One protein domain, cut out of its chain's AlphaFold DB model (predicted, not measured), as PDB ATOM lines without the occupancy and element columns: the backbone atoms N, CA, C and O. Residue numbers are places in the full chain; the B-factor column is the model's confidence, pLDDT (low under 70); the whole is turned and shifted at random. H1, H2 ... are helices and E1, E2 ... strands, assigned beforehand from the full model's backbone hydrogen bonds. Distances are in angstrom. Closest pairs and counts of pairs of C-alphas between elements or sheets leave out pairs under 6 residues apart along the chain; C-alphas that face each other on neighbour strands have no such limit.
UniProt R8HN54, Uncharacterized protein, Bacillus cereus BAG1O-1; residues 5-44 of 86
ATOM      1  N   MET A   5     103.728 191.596 187.540       96.25
ATOM      2  CA  MET A   5     104.414 191.040 186.377       96.25
ATOM      3  C   MET A   5     105.800 190.593 186.815       96.25
ATOM      4  O   MET A   5     106.536 191.376 187.407       96.25
ATOM      5  N   GLY A   6     106.133 189.337 186.539       96.31
ATOM      6  CA  GLY A   6     107.419 188.748 186.890       96.31
ATOM      7  C   GLY A   6     108.072 188.158 185.655       96.31
ATOM      8  O   GLY A   6     107.570 187.179 185.102       96.31
ATOM      9  N   PHE A   7     109.176 188.761 185.223       97.19
ATOM     10  CA  PHE A   7     110.096 188.164 184.251       97.19
ATOM     11  C   PHE A   7     110.919 187.054 184.916       97.19
ATOM     12  O   PHE A   7     110.662 186.687 186.065       97.19
ATOM     13  N   LYS A   8     111.898 186.498 184.193       97.56
ATOM     14  CA  LYS A   8     112.752 185.428 184.712       97.56
ATOM     15  C   LYS A   8     113.375 185.816 186.057       97.56
ATOM     16  O   LYS A   8     114.109 186.797 186.135       97.56
ATOM     17  N   CYS A   9     113.091 185.021 187.083       96.88
ATOM     18  CA  CYS A   9     113.744 185.121 188.386       96.88
ATOM     19  C   CYS A   9     114.920 184.138 188.465       96.88
ATOM     20  O   CYS A   9     114.984 183.167 187.715       96.88
ATOM     21  N   ASP A  10     115.857 184.394 189.367       97.00
ATOM     22  CA  ASP A  10     116.997 183.512 189.654       97.00
ATOM     23  C   ASP A  10     116.599 182.272 190.476       97.00
ATOM     24  O   ASP A  10     117.220 181.219 190.360       97.00
ATOM     25  N   SER A  11     115.570 182.398 191.314       97.12
ATOM     26  CA  SER A  11     115.184 181.415 192.316       97.12
ATOM     27  C   SER A  11     113.683 181.435 192.596       97.12
ATOM     28  O   SER A  11     112.997 182.448 192.421       97.12
ATOM     29  N   THR A  12     113.188 180.314 193.119       97.88
ATOM     30  CA  THR A  12     111.808 180.167 193.599       97.88
ATOM     31  C   THR A  12     111.482 181.120 194.753       97.88
ATOM     32  O   THR A  12     110.342 181.550 194.908       97.88
ATOM     33  N   ILE A  13     112.473 181.503 195.569       97.94
ATOM     34  CA  ILE A  13     112.271 182.480 196.650       97.94
ATOM     35  C   ILE A  13     111.895 183.838 196.049       97.94
ATOM     36  O   ILE A  13     110.874 184.420 196.420       97.94
ATOM     37  N   ASN A  14     112.661 184.304 195.062       97.12
ATOM     38  CA  ASN A  14     112.426 185.599 194.431       97.12
ATOM     39  C   ASN A  14     111.128 185.619 193.613       97.12
ATOM     40  O   ASN A  14     110.390 186.606 193.670       97.12
ATOM     41  N   SER A  15     110.778 184.523 192.931       97.12
ATOM     42  CA  SER A  15     109.499 184.429 192.212       97.12
ATOM     43  C   SER A  15     108.287 184.421 193.155       97.12
ATOM     44  O   SER A  15     107.270 185.061 192.864       97.12
ATOM     45  N   ASN A  16     108.401 183.790 194.327       96.62
ATOM     46  CA  ASN A  16     107.372 183.813 195.368       96.62
ATOM     47  C   ASN A  16     107.196 185.202 195.995       96.62
ATOM     48  O   ASN A  16     106.059 185.660 196.121       96.62
ATOM     49  N   ILE A  17     108.290 185.901 196.329       95.44
ATOM     50  CA  ILE A  17     108.251 187.284 196.851       95.44
ATOM     51  C   ILE A  17     107.588 188.220 195.830       95.44
ATOM     52  O   ILE A  17     106.699 189.011 196.170       95.44
ATOM     53  N   MET A  18     107.961 188.083 194.554       93.81
ATOM     54  CA  MET A  18     107.342 188.815 193.449       93.81
ATOM     55  C   MET A  18     105.849 188.478 193.308       93.81
ATOM     56  O   MET A  18     105.058 189.306 192.858       93.81
ATOM     57  N   GLY A  19     105.417 187.300 193.762       94.75
ATOM     58  CA  GLY A  19     104.047 186.813 193.643       94.75
ATOM     59  C   GLY A  19     103.750 186.221 192.267       94.75
ATOM     60  O   GLY A  19     102.592 186.211 191.848       94.75
ATOM     61  N   THR A  20     104.789 185.751 191.578       96.06
ATOM     62  CA  THR A  20     104.757 185.136 190.250       96.06
ATOM     63  C   THR A  20     105.495 183.792 190.264       96.06
ATOM     64  O   THR A  20     106.480 183.635 189.544       96.06
ATOM     65  N   PRO A  21     105.056 182.823 191.089       96.94
ATOM     66  CA  PRO A  21     105.710 181.520 191.189       96.94
ATOM     67  C   PRO A  21     105.809 180.839 189.821       96.94
ATOM     68  O   PRO A  21     104.869 180.896 189.024       96.94
ATOM     69  N   GLY A  22     106.950 180.201 189.554       96.06
ATOM     70  CA  GLY A  22     107.282 179.596 188.267       96.06
ATOM     71  C   GLY A  22     108.019 180.533 187.307       96.06
ATOM     72  O   GLY A  22     108.439 180.088 186.236       96.06
ATOM     73  N   SER A  23     108.206 181.814 187.655       97.25
ATOM     74  CA  SER A  23     108.975 182.742 186.821       97.25
ATOM     75  C   SER A  23     110.472 182.400 186.785       97.25
ATOM     76  O   SER A  23     111.158 182.743 185.828       97.25
ATOM     77  N   GLU A  24     110.988 181.652 187.757       97.38
ATOM     78  CA  GLU A  24     112.345 181.091 187.759       97.38
ATOM     79  C   GLU A  24     112.590 180.073 186.630       97.38
ATOM     80  O   GLU A  24     113.717 179.898 186.168       97.38
ATOM     81  N   HIS A  25     111.522 179.447 186.125       97.62
ATOM     82  CA  HIS A  25     111.572 178.457 185.047       97.62
ATOM     83  C   HIS A  25     111.338 179.069 183.658       97.62
ATOM     84  O   HIS A  25     111.142 178.352 182.679       97.62
ATOM     85  N   LEU A  26     111.307 180.400 183.538       97.38
ATOM     86  CA  LEU A  26     111.213 181.058 182.235       97.38
ATOM     87  C   LEU A  26     112.553 180.921 181.507       97.38
ATOM     88  O   LEU A  26     113.614 181.165 182.077       97.38
ATOM     89  N   GLU A  27     112.521 180.523 180.241       95.44
ATOM     90  CA  GLU A  27     113.740 180.194 179.488       95.44
ATOM     91  C   GLU A  27     114.089 181.261 178.456       95.44
ATOM     92  O   GLU A  27     115.261 181.549 178.225       95.44
ATOM     93  N   GLN A  28     113.069 181.884 177.870       95.56
ATOM     94  CA  GLN A  28     113.228 182.819 176.766       95.56
ATOM     95  C   GLN A  28     113.128 184.273 177.238       95.56
ATOM     96  O   GLN A  28     112.301 184.623 178.084       95.56
ATOM     97  N   SER A  29     113.943 185.136 176.627       95.56
ATOM     98  CA  SER A  29     113.889 186.581 176.852       95.56
ATOM     99  C   SER A  29     112.502 187.152 176.542       95.56
ATOM    100  O   SER A  29     111.864 186.818 175.540       95.56
ATOM    101  N   GLY A  30     112.025 188.024 177.425       95.56
ATOM    102  CA  GLY A  30     110.710 188.645 177.320       95.56
ATOM    103  C   GLY A  30     109.537 187.763 177.762       95.56
ATOM    104  O   GLY A  30     108.422 188.273 177.830       95.56
ATOM    105  N   GLN A  31     109.736 186.486 178.115       97.81
ATOM    106  CA  GLN A  31     108.677 185.733 178.793       97.81
ATOM    107  C   GLN A  31     108.451 186.295 180.200       97.81
ATOM    108  O   GLN A  31     109.403 186.608 180.916       97.81
ATOM    109  N   MET A  32     107.189 186.383 180.612       97.44
ATOM    110  CA  MET A  32     106.803 186.796 181.959       97.44
ATOM    111  C   MET A  32     105.557 186.056 182.442       97.44
ATOM    112  O   MET A  32     104.780 185.513 181.654       97.44
ATOM    113  N   ILE A  33     105.343 186.069 183.752       97.56
ATOM    114  CA  ILE A  33     104.090 185.673 184.388       97.56
ATOM    115  C   ILE A  33     103.335 186.940 184.798       97.56
ATOM    116  O   ILE A  33     103.835 187.750 185.578       97.56
ATOM    117  N   LEU A  34     102.119 187.097 184.280       96.56
ATOM    118  CA  LEU A  34     101.194 188.181 184.596       96.56
ATOM    119  C   LEU A  34     100.145 187.695 185.604       96.56
ATOM    120  O   LEU A  34      99.376 186.776 185.315       96.56
ATOM    121  N   LYS A  35     100.093 188.343 186.770       94.75
ATOM    122  CA  LYS A  35      99.075 188.157 187.807       94.75
ATOM    123  C   LYS A  35      98.022 189.255 187.702       94.75
ATOM    124  O   LYS A  35      98.286 190.392 188.083       94.75
ATOM    125  N   LEU A  36      96.835 188.903 187.212       89.88
ATOM    126  CA  LEU A  36      95.655 189.782 187.183       89.88
ATOM    127  C   LEU A  36      94.480 189.078 187.881       89.88
ATOM    128  O   LEU A  36      94.234 189.317 189.057       89.88
ATOM    129  N   ASN A  37      93.858 188.120 187.185       89.06
ATOM    130  CA  ASN A  37      92.807 187.225 187.688       89.06
ATOM    131  C   ASN A  37      93.338 185.781 187.751       89.06
ATOM    132  O   ASN A  37      92.774 184.869 187.152       89.06
ATOM    133  N   GLY A  38      94.504 185.607 188.374       91.38
ATOM    134  CA  GLY A  38      95.313 184.388 188.295       91.38
ATOM    135  C   GLY A  38      96.624 184.614 187.545       91.38
ATOM    136  O   GLY A  38      96.906 185.730 187.106       91.38
ATOM    137  N   LEU A  39      97.432 183.558 187.441       94.81
ATOM    138  CA  LEU A  39      98.761 183.589 186.831       94.81
ATOM    139  C   LEU A  39      98.678 183.147 185.369       94.81
ATOM    140  O   LEU A  39      98.172 182.067 185.072       94.81
ATOM    141  N   LYS A  40      99.187 183.974 184.457       95.81
ATOM    142  CA  LYS A  40      99.278 183.655 183.028       95.81
ATOM    143  C   LYS A  40     100.701 183.845 182.536       95.81
ATOM    144  O   LYS A  40     101.269 184.917 182.727       95.81
ATOM    145  N   LYS A  41     101.255 182.839 181.859       96.38
ATOM    146  CA  LYS A  41     102.510 182.984 181.118       96.38
ATOM    147  C   LYS A  41     102.231 183.738 179.819       96.38
ATOM    148  O   LYS A  41     101.341 183.355 179.065       96.38
ATOM    149  N   VAL A  42     102.963 184.817 179.581       96.06
ATOM    150  CA  VAL A  42     102.805 185.689 178.412       96.06
ATOM    151  C   VAL A  42     104.176 186.087 177.867       96.06
ATOM    152  O   VAL A  42     105.165 186.097 178.597       96.06
ATOM    153  N   GLN A  43     104.236 186.411 176.579       97.50
ATOM    154  CA  GLN A  43     105.427 186.959 175.933       97.50
ATOM    155  C   GLN A  43     105.281 188.478 175.824       97.50
ATOM    156  O   GLN A  43     104.298 188.966 175.267       97.50
ATOM    157  N   ALA A  44     106.255 189.222 176.343       97.06
ATOM    158  CA  ALA A  44     106.308 190.670 176.201       97.06
ATOM    159  C   ALA A  44     106.647 191.067 174.751       97.06
ATOM    160  O   ALA A  44     107.446 190.382 174.096       97.06
TER     161      ALA A  44
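What this domain is: This is residues 5 to 44 of the 86 residues of an uncharacterized protein of Bacillus cereus BAG1O-1 (UniProt R8HN54). A two-stranded hairpin, E1 and E2, lies at one end of a small flat domain and the short helix H1 at the other, with loops filling the space between them. The first printed residues, 5 to 6, pair with E1, and the long unnamed stretch of residues 19 to 30 leads from H1 back to the hairpin. The printed part has 40 residues with one named helix and two named strands, in the order H1, E1, E2; the sheet's order is E1 - E2, antiparallel. The class is mixed, helices and strands, with 17 residues in named elements, under half of the printed part. The whole is compact, with a radius of gyration of the C-alphas of 8.8 A and spans of 23 by 20 by 10 A.

Where its parts are: E1 is residues 31 to 35, 13.4 A long from first to last C-alpha, beginning at C-alpha 31 at (108.677, 185.733, 178.793). E2 is residues 39 to 43, 13.2 A long, ending at C-alpha 43 at (105.427, 186.959, 175.933). H1 is residues 12 to 18, 9.7 A long, beginning at C-alpha 12 at (111.808, 180.167, 193.599).

How they stand to each other: E1 and E2 form a hairpin, antiparallel at 149 degrees between their directions. The C-alphas of Ile 33 and Lys 41 face each other at 4.5 A. N 34 and O 40 are within hydrogen-bond range at 2.8 A, as are N 42 and O 32 at 2.8 A. Residues 5 to 6 pair antiparallel with residues 33 to 34 of E1. H1 and E2 are apart. In H1 every O i to N i+4 pair is within hydrogen-bond range.

The domain as a whole: The two C-alphas farthest apart, those of Asp 10 and Asn 37, are 24.6 A apart. The printed part has no cut. The link from H1 to E1, 12 residues, is long; the link from E1 to E2, 3 residues, is tight. The mean pLDDT of the printed part is 96.0, and no printed residue is under 70.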